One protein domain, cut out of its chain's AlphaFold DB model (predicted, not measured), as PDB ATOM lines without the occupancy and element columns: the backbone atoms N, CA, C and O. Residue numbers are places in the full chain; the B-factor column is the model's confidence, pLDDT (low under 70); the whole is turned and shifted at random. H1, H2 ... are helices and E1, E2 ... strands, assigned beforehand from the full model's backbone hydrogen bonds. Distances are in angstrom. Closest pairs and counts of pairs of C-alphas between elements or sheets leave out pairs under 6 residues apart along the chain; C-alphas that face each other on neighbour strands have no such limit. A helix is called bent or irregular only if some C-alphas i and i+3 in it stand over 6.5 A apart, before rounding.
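This is residues 72 to 148 of the 153 residues of an uncharacterized protein of Agrobacterium tumefaciens F2 (UniProt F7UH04). A curled sheet of four antiparallel strands, like part of a barrel, has a helical hairpin, H1 and H2, packed on one face, with both helices running along the strands. The long stretch of residues 99 to 118, with no named element, loops over the side of the sheet away from H1. The printed part has 77 residues, with four named strands and then two named helices in the order E1 E2 E3 E4 H1 H2; the sheet's order is E3 E2 E1 E4. The class is mixed, helices and strands. The whole is compact, with a radius of gyration of the C-alphas of 11.5 A and spans of 35 by 27 by 19 A.

The longest strand, E2, is residues 83 to 90, 22.1 A from first to last C-alpha. E1, residues 72 to 76, begins at C-alpha 72 at (-4.544, 36.883, 3.312) and is 13.5 A long. E3 is residues 96 to 98, 6.9 A, and E4 is residues 119 to 122, 7.0 A. H1, residues 124 to 137, begins at C-alpha 124 at (1.887, 36.229, 0.923) and is 18.5 A long; it is irregular, with C-alphas 133 and 136 9.4 A apart. H2, residues 140 to 147, is 10.4 A long and ends at C-alpha 147 at (1.300, 29.959, -5.280).

The sheet is only just strongly twisted, its C-alphas lying up to 4.2 A off the best plane. E1 and E2, a hairpin, are antiparallel at 144 degrees, with N 86 and O 73 2.8 A apart. The pairing of E2 is staggered: residues 83 to 87 pair with E1 and 88 to 90 with E3. E2 and E3, also a hairpin, have N 89 and O 97 2.8 A apart. E1, E2 and E3 form a meander, each strand the antiparallel neighbour of the one before. E4 is the antiparallel neighbour of E1, with N 72 and O 122 2.8 A apart, and the four strands form a Greek key, a meander whose first strand neighbours the fourth. H1 is on the sheet over E2 and E1, at a height of 9.3 A; its closest C-alphas to E1 are those of Phe 72 and Ala 127, 6.4 A. H2 is on the same face over E2; the C-alphas of Ile 85 and Cys 142 are their closest, 5.8 A. H1 and H2 touch at a shallow tilt of 19 degrees, opposite ways, with the closest C-alphas, of Arg 128 and Leu 146, 7.1 A apart. In H2 every O i to N i+4 pair is within hydrogen-bond range; in H1, 8 of 10 are.

The C-alphas farthest apart are those of Asp 92 and Arg 136, 35.3 A. The printed part has no cut. The link from E3 to E4, 20 residues, is long. The mean pLDDT of the printed part is 89.6, and no printed residue is under 70.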
ATOM      1  N   PHE A  72      -3.794  38.116   3.325       91.44
ATOM      2  CA  PHE A  72      -4.544  36.883   3.312       91.44
ATOM      3  C   PHE A  72      -5.076  36.591   4.708       91.44
ATOM      4  O   PHE A  72      -4.471  36.931   5.735       91.44
ATOM      5  N   SER A  73      -6.227  35.938   4.745       92.94
ATOM      6  CA  SER A  73      -6.758  35.287   5.933       92.94
ATOM      7  C   SER A  73      -7.157  33.859   5.605       92.94
ATOM      8  O   SER A  73      -7.536  33.561   4.474       92.94
ATOM      9  N   LEU A  74      -7.052  32.970   6.587       94.00
ATOM     10  CA  LEU A  74      -7.426  31.569   6.444       94.00
ATOM     11  C   LEU A  74      -8.541  31.255   7.429       94.00
ATOM     12  O   LEU A  74      -8.328  31.307   8.639       94.00
ATOM     13  N   ASN A  75      -9.710  30.913   6.902       94.25
ATOM     14  CA  ASN A  75     -10.878  30.561   7.700       94.25
ATOM     15  C   ASN A  75     -11.276  29.117   7.441       94.25
ATOM     16  O   ASN A  75     -11.107  28.605   6.331       94.25
ATOM     17  N   LYS A  76     -11.845  28.480   8.459       95.06
ATOM     18  CA  LYS A  76     -12.393  27.137   8.342       95.06
ATOM     19  C   LYS A  76     -13.858  27.208   7.936       95.06
ATOM     20  O   LYS A  76     -14.611  28.051   8.428       95.06
ATOM     21  N   ARG A  77     -14.268  26.305   7.054       94.12
ATOM     22  CA  ARG A  77     -15.671  26.114   6.699       94.12
ATOM     23  C   ARG A  77     -16.374  25.249   7.743       94.12
ATOM     24  O   ARG A  77     -15.836  24.224   8.158       94.12
ATOM     25  N   THR A  78     -17.566  25.654   8.172       90.94
ATOM     26  CA  THR A  78     -18.297  24.994   9.271       90.94
ATOM     27  C   THR A  78     -18.820  23.601   8.925       90.94
ATOM     28  O   THR A  78     -18.864  22.739   9.795       90.94
ATOM     29  N   ASP A  79     -19.199  23.365   7.670       89.38
ATOM     30  CA  ASP A  79     -19.839  22.121   7.215       89.38
ATOM     31  C   ASP A  79     -18.851  20.975   6.934       89.38
ATOM     32  O   ASP A  79     -19.099  19.823   7.268       89.38
ATOM     33  N   THR A  80     -17.725  21.298   6.308       90.12
ATOM     34  CA  THR A  80     -16.747  20.361   5.743       90.12
ATOM     35  C   THR A  80     -15.455  20.347   6.544       90.12
ATOM     36  O   THR A  80     -14.681  19.399   6.458       90.12
ATOM     37  N   GLY A  81     -15.196  21.404   7.318       90.50
ATOM     38  CA  GLY A  81     -13.946  21.591   8.037       90.50
ATOM     39  C   GLY A  81     -12.740  21.915   7.151       90.50
ATOM     40  O   GLY A  81     -11.633  21.982   7.683       90.50
ATOM     41  N   GLU A  82     -12.938  22.127   5.843       94.12
ATOM     42  CA  GLU A  82     -11.891  22.555   4.909       94.12
ATOM     43  C   GLU A  82     -11.513  24.023   5.164       94.12
ATOM     44  O   GLU A  82     -12.369  24.868   5.446       94.12
ATOM     45  N   TYR A  83     -10.221  24.340   5.070       95.06
ATOM     46  CA  TYR A  83      -9.723  25.705   5.220       95.06
ATOM     47  C   TYR A  83      -9.637  26.419   3.870       95.06
ATOM     48  O   TYR A  83      -9.039  25.911   2.920       95.06
ATOM     49  N   HIS A  84     -10.167  27.639   3.803       94.88
ATOM     50  CA  HIS A  84     -10.145  28.477   2.607       94.88
ATOM     51  C   HIS A  84      -9.471  29.820   2.869       94.88
ATOM     52  O   HIS A  84      -9.605  30.417   3.939       94.88
ATOM     53  N   ILE A  85      -8.768  30.307   1.847       93.62
ATOM     54  CA  ILE A  85      -8.055  31.583   1.879       93.62
ATOM     55  C   ILE A  85      -8.973  32.699   1.374       93.62
ATOM     56  O   ILE A  85      -9.636  32.553   0.343       93.62
ATOM     57  N   PHE A  86      -8.976  33.825   2.076       93.12
ATOM     58  CA  PHE A  86      -9.693  35.046   1.728       93.12
ATOM     59  C   PHE A  86      -8.714  36.206   1.561       93.12
ATOM     60  O   PHE A  86      -7.710  36.289   2.271       93.12
ATOM     61  N   LEU A  87      -9.041  37.114   0.642       90.75
ATOM     62  CA  LEU A  87      -8.322  38.371   0.464       90.75
ATOM     63  C   LEU A  87      -8.816  39.404   1.472       90.75
ATOM     64  O   LEU A  87     -10.019  39.641   1.624       90.75
ATOM     65  N   ASN A  88      -7.860  40.057   2.107       90.00
ATOM     66  CA  ASN A  88      -8.023  41.141   3.048       90.00
ATOM     67  C   ASN A  88      -7.276  42.373   2.535       90.00
ATOM     68  O   ASN A  88      -6.295  42.289   1.801       90.00
ATOM     69  N   LYS A  89      -7.738  43.535   2.979       86.06
ATOM     70  CA  LYS A  89      -7.100  44.827   2.759       86.06
ATOM     71  C   LYS A  89      -7.028  45.587   4.075       86.06
ATOM     72  O   LYS A  89      -7.883  45.411   4.949       86.06
ATOM     73  N   ARG A  90      -6.020  46.444   4.221       84.81
ATOM     74  CA  ARG A  90      -6.024  47.444   5.293       84.81
ATOM     75  C   ARG A  90      -7.006  48.546   4.916       84.81
ATOM     76  O   ARG A  90      -6.991  49.015   3.782       84.81
ATOM     77  N   ASN A  91      -7.887  48.906   5.843       82.31
ATOM     78  CA  ASN A  91      -8.710  50.102   5.704       82.31
ATOM     79  C   ASN A  91      -7.901  51.358   6.085       82.31
ATOM     80  O   ASN A  91      -6.755  51.249   6.533       82.31
ATOM     81  N   ASP A  92      -8.512  52.537   5.954       79.19
ATOM     82  CA  ASP A  92      -7.884  53.824   6.298       79.19
ATOM     83  C   ASP A  92      -7.459  53.898   7.778       79.19
ATOM     84  O   ASP A  92      -6.437  54.493   8.115       79.19
ATOM     85  N   ASP A  93      -8.162  53.179   8.662       81.00
ATOM     86  CA  ASP A  93      -7.815  53.041  10.086       81.00
ATOM     87  C   ASP A  93      -6.684  52.032  10.355       81.00
ATOM     88  O   ASP A  93      -6.448  51.647  11.504       81.00
ATOM     89  N   LYS A  94      -6.008  51.532   9.312       77.31
ATOM     90  CA  LYS A  94      -4.985  50.471   9.374       77.31
ATOM     91  C   LYS A  94      -5.485  49.145   9.969       77.31
ATOM     92  O   LYS A  94      -4.679  48.271  10.295       77.31
ATOM     93  N   LYS A  95      -6.799  48.959  10.090       83.12
ATOM     94  CA  LYS A  95      -7.435  47.709  10.515       83.12
ATOM     95  C   LYS A  95      -7.567  46.760   9.336       83.12
ATOM     96  O   LYS A  95      -7.758  47.166   8.191       83.12
ATOM     97  N   CYS A  96      -7.498  45.469   9.636       83.81
ATOM     98  CA  CYS A  96      -7.712  44.448   8.630       83.81
ATOM     99  C   CYS A  96      -9.198  44.251   8.360       83.81
ATOM    100  O   CYS A  96      -9.949  43.906   9.272       83.81
ATOM    101  N   ALA A  97      -9.603  44.405   7.107       85.69
ATOM    102  CA  ALA A  97     -10.945  44.082   6.658       85.69
ATOM    103  C   ALA A  97     -10.877  43.115   5.477       85.69
ATOM    104  O   ALA A  97      -9.914  43.112   4.713       85.69
ATOM    105  N   TYR A  98     -11.915  42.303   5.307       84.75
ATOM    106  CA  TYR A  98     -12.057  41.487   4.108       84.75
ATOM    107  C   TYR A  98     -12.176  42.392   2.874       84.75
ATOM    108  O   TYR A  98     -12.923  43.371   2.883       84.75
ATOM    109  N   ALA A  99     -11.441  42.068   1.814       85.44
ATOM    110  CA  ALA A  99     -11.529  42.774   0.539       85.44
ATOM    111  C   ALA A  99     -12.782  42.361  -0.256       85.44
ATOM    112  O   ALA A  99     -13.281  43.151  -1.054       85.44
ATOM    113  N   GLY A 100     -13.317  41.161  -0.002       85.25
ATOM    114  CA  GLY A 100     -14.525  40.631  -0.633       85.25
ATOM    115  C   GLY A 100     -15.325  39.696   0.280       85.25
ATOM    116  O   GLY A 100     -14.980  39.477   1.438       85.25
ATOM    117  N   THR A 101     -16.419  39.141  -0.244       87.12
ATOM    118  CA  THR A 101     -17.339  38.251   0.497       87.12
ATOM    119  C   THR A 101     -17.048  36.763   0.304       87.12
ATOM    120  O   THR A 101     -17.612  35.924   1.010       87.12
ATOM    121  N   LYS A 102     -16.175  36.425  -0.651       92.38
ATOM    122  CA  LYS A 102     -15.824  35.057  -1.039       92.38
ATOM    123  C   LYS A 102     -14.331  34.796  -0.874       92.38
ATOM    124  O   LYS A 102     -13.515  35.715  -0.897       92.38
ATOM    125  N   SER A 103     -14.002  33.521  -0.720       92.38
ATOM    126  CA  SER A 103     -12.636  32.997  -0.782       92.38
ATOM    127  C   SER A 103     -12.042  33.153  -2.183       92.38
ATOM    128  O   SER A 103     -12.771  33.287  -3.165       92.38
ATOM    129  N   ILE A 104     -10.716  33.068  -2.291       91.56
ATOM    130  CA  ILE A 104      -9.998  33.215  -3.569       91.56
ATOM    131  C   ILE A 104     -10.355  32.132  -4.594       91.56
ATOM    132  O   ILE A 104     -10.296  32.373  -5.791       91.56
ATOM    133  N   CYS A 105     -10.784  30.949  -4.140       92.12
ATOM    134  CA  CYS A 105     -11.278  29.889  -5.022       92.12
ATOM    135  C   CYS A 105     -12.777  30.017  -5.343       92.12
ATOM    136  O   CYS A 105     -13.326  29.164  -6.033       92.12
ATOM    137  N   MET A 106     -13.458  31.040  -4.809       92.38
ATOM    138  CA  MET A 106     -14.889  31.320  -4.977       92.38
ATOM    139  C   MET A 106     -15.854  30.241  -4.446       92.38
ATOM    140  O   MET A 106     -17.063  30.365  -4.642       92.38
ATOM    141  N   ARG A 107     -15.359  29.209  -3.744       90.56
ATOM    142  CA  ARG A 107     -16.167  28.069  -3.255       90.56
ATOM    143  C   ARG A 107     -16.730  28.230  -1.848       90.56
ATOM    144  O   ARG A 107     -17.564  27.431  -1.437       90.56
ATOM    145  N   MET A 108     -16.264  29.236  -1.117       91.81
ATOM    146  CA  MET A 108     -16.692  29.515   0.251       91.81
ATOM    147  C   MET A 108     -17.006  31.000   0.406       91.81
ATOM    148  O   MET A 108     -16.185  31.839   0.018       91.81
ATOM    149  N   THR A 109     -18.172  31.315   0.970       92.19
ATOM    150  CA  THR A 109     -18.554  32.671   1.389       92.19
ATOM    151  C   THR A 109     -18.200  32.907   2.858       92.19
ATOM    152  O   THR A 109     -17.998  31.970   3.630       92.19
ATOM    153  N   ARG A 110     -18.128  34.175   3.268       86.88
ATOM    154  CA  ARG A 110     -17.810  34.560   4.651       86.88
ATOM    155  C   ARG A 110     -18.820  34.035   5.683       86.88
ATOM    156  O   ARG A 110     -18.431  33.706   6.801       86.88
ATOM    157  N   ASP A 111     -20.087  33.909   5.307       90.00
ATOM    158  CA  ASP A 111     -21.148  33.439   6.212       90.00
ATOM    159  C   ASP A 111     -21.029  31.941   6.539       90.00
ATOM    160  O   ASP A 111     -21.618  31.460   7.499       90.00
ATOM    161  N   GLN A 112     -20.238  31.202   5.756       89.38
ATOM    162  CA  GLN A 112     -19.955  29.779   5.967       89.38
ATOM    163  C   GLN A 112     -18.718  29.548   6.850       89.38
ATOM    164  O   GLN A 112     -18.300  28.402   7.036       89.38
ATOM    165  N   THR A 113     -18.092  30.621   7.348       88.50
ATOM    166  CA  THR A 113     -16.933  30.536   8.247       88.50
ATOM    167  C   THR A 113     -17.366  30.176   9.663       88.50
ATOM    168  O   THR A 113     -18.456  30.533  10.102       88.50
ATOM    169  N   ASP A 114     -16.483  29.523  10.410       87.19
ATOM    170  CA  ASP A 114     -16.641  29.294  11.854       87.19
ATOM    171  C   ASP A 114     -16.402  30.561  12.703       87.19
ATOM    172  O   ASP A 114     -16.346  30.500  13.932       87.19
ATOM    173  N   GLY A 115     -16.236  31.717  12.051       82.69
ATOM    174  CA  GLY A 115     -15.951  33.004  12.676       82.69
ATOM    175  C   GLY A 115     -14.538  33.140  13.247       82.69
ATOM    176  O   GLY A 115     -14.183  34.237  13.679       82.69
ATOM    177  N   THR A 116     -13.720  32.080  13.225       86.44
ATOM    178  CA  THR A 116     -12.405  32.055  13.875       86.44
ATOM    179  C   THR A 116     -11.300  31.822  12.841       86.44
ATOM    180  O   THR A 116     -10.947  30.678  12.545       86.44
ATOM    181  N   PRO A 117     -10.708  32.894  12.281       88.25
ATOM    182  CA  PRO A 117      -9.579  32.753  11.373       88.25
ATOM    183  C   PRO A 117      -8.388  32.104  12.080       88.25
ATOM    184  O   PRO A 117      -8.026  32.501  13.186       88.25
ATOM    185  N   VAL A 118      -7.711  31.179  11.396       90.38
ATOM    186  CA  VAL A 118      -6.409  30.646  11.838       90.38
ATOM    187  C   VAL A 118      -5.370  31.760  11.848       90.38
ATOM    188  O   VAL A 118      -4.582  31.899  12.778       90.38
ATOM    189  N   PHE A 119      -5.400  32.586  10.806       92.31
ATOM    190  CA  PHE A 119      -4.661  33.832  10.745       92.31
ATOM    191  C   PHE A 119      -5.451  34.864   9.952       92.31
ATOM    192  O   PHE A 119      -6.249  34.537   9.071       92.31
ATOM    193  N   SER A 120      -5.182  36.132  10.243       90.31
ATOM    194  CA  SER A 120      -5.745  37.267   9.527       90.31
ATOM    195  C   SER A 120      -4.651  38.272   9.204       90.31
ATOM    196  O   SER A 120      -3.718  38.457   9.986       90.31
ATOM    197  N   CYS A 121      -4.793  38.944   8.066       88.56
ATOM    198  CA  CYS A 121      -3.931  40.045   7.656       88.56
ATOM    199  C   CYS A 121      -2.454  39.693   7.444       88.56
ATOM    200  O   CYS A 121      -1.570  40.490   7.763       88.56
ATOM    201  N   GLN A 122      -2.168  38.502   6.925       90.06
ATOM    202  CA  GLN A 122      -0.791  38.086   6.673       90.06
ATOM    203  C   GLN A 122      -0.419  38.316   5.215       90.06
ATOM    204  O   GLN A 122      -1.209  38.020   4.327       90.06
ATOM    205  N   GLY A 123       0.793  38.810   4.973       88.50
ATOM    206  CA  GLY A 123       1.341  38.874   3.622       88.50
ATOM    207  C   GLY A 123       1.577  37.479   3.041       88.50
ATOM    208  O   GLY A 123       1.618  36.474   3.760       88.50
ATOM    209  N   GLU A 124       1.783  37.441   1.734       87.50
ATOM    210  CA  GLU A 124       1.887  36.229   0.923       87.50
ATOM    211  C   GLU A 124       2.868  35.184   1.485       87.50
ATOM    212  O   GLU A 124       2.505  34.026   1.683       87.50
ATOM    213  N   VAL A 125       4.087  35.597   1.851       87.94
ATOM    214  CA  VAL A 125       5.134  34.698   2.380       87.94
ATOM    215  C   VAL A 125       4.691  34.000   3.670       87.94
ATOM    216  O   VAL A 125       4.861  32.790   3.823       87.94
ATOM    217  N   LYS A 126       4.085  34.748   4.598       89.88
ATOM    218  CA  LYS A 126       3.596  34.195   5.870       89.88
ATOM    219  C   LYS A 126       2.371  33.313   5.657       89.88
ATOM    220  O   LYS A 126       2.276  32.257   6.274       89.88
ATOM    221  N   ALA A 127       1.470  33.711   4.761       91.25
ATOM    222  CA  ALA A 127       0.312  32.907   4.394       91.25
ATOM    223  C   ALA A 127       0.734  31.563   3.780       91.25
ATOM    224  O   ALA A 127       0.192  30.525   4.158       91.25
ATOM    225  N   ARG A 128       1.745  31.558   2.898       90.88
ATOM    226  CA  ARG A 128       2.313  30.342   2.293       90.88
ATOM    227  C   ARG A 128       2.917  29.418   3.352       90.88
ATOM    228  O   ARG A 128       2.612  28.225   3.343       90.88
ATOM    229  N   ALA A 129       3.706  29.966   4.279       91.94
ATOM    230  CA  ALA A 129       4.298  29.207   5.381       91.94
ATOM    231  C   ALA A 129       3.228  28.558   6.274       91.94
ATOM    232  O   ALA A 129       3.317  27.377   6.607       91.94
ATOM    233  N   GLU A 130       2.174  29.303   6.605       92.81
ATOM    234  CA  GLU A 130       1.109  28.810   7.475       92.81
ATOM    235  C   GLU A 130       0.211  27.778   6.776       92.81
ATOM    236  O   GLU A 130      -0.161  26.766   7.371       92.81
ATOM    237  N   CYS A 131      -0.060  27.955   5.479       91.75
ATOM    238  CA  CYS A 131      -0.748  26.942   4.676       91.75
ATOM    239  C   CYS A 131       0.070  25.646   4.583       91.75
ATOM    240  O   CYS A 131      -0.493  24.560   4.709       91.75
ATOM    241  N   ALA A 132       1.394  25.745   4.415       91.31
ATOM    242  CA  ALA A 132       2.282  24.583   4.403       91.31
ATOM    243  C   ALA A 132       2.299  23.855   5.759       91.31
ATOM    244  O   ALA A 132       2.320  22.625   5.789       91.31
ATOM    245  N   ARG A 133       2.224  24.598   6.873       93.50
ATOM    246  CA  ARG A 133       2.143  24.041   8.232       93.50
ATOM    247  C   ARG A 133       0.864  23.228   8.463       93.50
ATOM    248  O   ARG A 133       0.909  22.202   9.135       93.50
ATOM    249  N   ILE A 134      -0.272  23.686   7.937       93.12
ATOM    250  CA  ILE A 134      -1.576  23.008   8.076       93.12
ATOM    251  C   ILE A 134      -1.691  21.826   7.103       93.12
ATOM    252  O   ILE A 134      -2.233  20.774   7.447       93.12
ATOM    253  N   GLY A 135      -1.173  21.980   5.884       92.06
ATOM    254  CA  GLY A 135      -1.112  20.923   4.882       92.06
ATOM    255  C   GLY A 135      -2.460  20.626   4.220       92.06
ATOM    256  O   GLY A 135      -3.172  21.529   3.787       92.06
ATOM    257  N   ARG A 136      -2.810  19.336   4.110       91.19
ATOM    258  CA  ARG A 136      -3.931  18.838   3.281       91.19
ATOM    259  C   ARG A 136      -5.327  19.306   3.699       91.19
ATOM    260  O   ARG A 136      -6.261  19.114   2.933       91.19
ATOM    261  N   ALA A 137      -5.484  19.883   4.888       93.06
ATOM    262  CA  ALA A 137      -6.764  20.447   5.312       93.06
ATOM    263  C   ALA A 137      -7.080  21.788   4.619       93.06
ATOM    264  O   ALA A 137      -8.212  22.265   4.691       93.06
ATOM    265  N   VAL A 138      -6.093  22.409   3.961       94.31
ATOM    266  CA  VAL A 138      -6.289  23.622   3.162       94.31
ATOM    267  C   VAL A 138      -6.767  23.256   1.762       94.31
ATOM    268  O   VAL A 138      -6.194  22.381   1.112       94.31
ATOM    269  N   CYS A 139      -7.778  23.972   1.273       94.38
ATOM    270  CA  CYS A 139      -8.320  23.810  -0.068       94.38
ATOM    271  C   CYS A 139      -7.202  23.923  -1.116       94.38
ATOM    272  O   CYS A 139      -6.592  24.984  -1.282       94.38
ATOM    273  N   GLY A 140      -6.957  22.844  -1.864       91.50
ATOM    274  CA  GLY A 140      -5.858  22.782  -2.833       91.50
ATOM    275  C   GLY A 140      -5.929  23.878  -3.899       91.50
ATOM    276  O   GLY A 140      -4.906  24.433  -4.278       91.50
ATOM    277  N   THR A 141      -7.136  24.275  -4.315       93.12
ATOM    278  CA  THR A 141      -7.324  25.382  -5.267       93.12
ATOM    279  C   THR A 141      -6.953  26.735  -4.659       93.12
ATOM    280  O   THR A 141      -6.353  27.556  -5.344       93.12
ATOM    281  N   CYS A 142      -7.251  26.971  -3.375       92.31
ATOM    282  CA  CYS A 142      -6.778  28.174  -2.684       92.31
ATOM    283  C   CYS A 142      -5.249  28.211  -2.639       92.31
ATOM    284  O   CYS A 142      -4.658  29.241  -2.938       92.31
ATOM    285  N   VAL A 143      -4.610  27.086  -2.313       92.00
ATOM    286  CA  VAL A 143      -3.146  26.996  -2.314       92.00
ATOM    287  C   VAL A 143      -2.605  27.260  -3.717       92.00
ATOM    288  O   VAL A 143      -1.730  28.098  -3.865       92.00
ATOM    289  N   SER A 144      -3.158  26.649  -4.764       90.62
ATOM    290  CA  SER A 144      -2.732  26.928  -6.140       90.62
ATOM    291  C   SER A 144      -2.797  28.417  -6.475       90.62
ATOM    292  O   SER A 144      -1.797  28.943  -6.936       90.62
ATOM    293  N   HIS A 145      -3.902  29.106  -6.157       88.44
ATOM    294  CA  HIS A 145      -4.016  30.556  -6.357       88.44
ATOM    295  C   HIS A 145      -2.993  31.362  -5.550       88.44
ATOM    296  O   HIS A 145      -2.452  32.334  -6.065       88.44
ATOM    297  N   LEU A 146      -2.707  30.947  -4.313       87.25
ATOM    298  CA  LEU A 146      -1.693  31.584  -3.475       87.25
ATOM    299  C   LEU A 146      -0.281  31.400  -4.044       87.25
ATOM    300  O   LEU A 146       0.560  32.257  -3.817       87.25
ATOM    301  N   TYR A 147      -0.016  30.280  -4.727       83.75
ATOM    302  CA  TYR A 147       1.300  29.959  -5.280       83.75
ATOM    303  C   TYR A 147       1.503  30.378  -6.733       83.75
ATOM    304  O   TYR A 147       2.639  30.394  -7.205       83.75
ATOM    305  N   THR A 148       0.428  30.696  -7.447       75.44
ATOM    306  CA  THR A 148       0.505  31.159  -8.823       75.44
ATOM    307  C   THR A 148       0.826  32.642  -8.885       75.44
ATOM    308  O   THR A 148      -0.044  33.481  -8.671       75.44
TER     309      THR A 148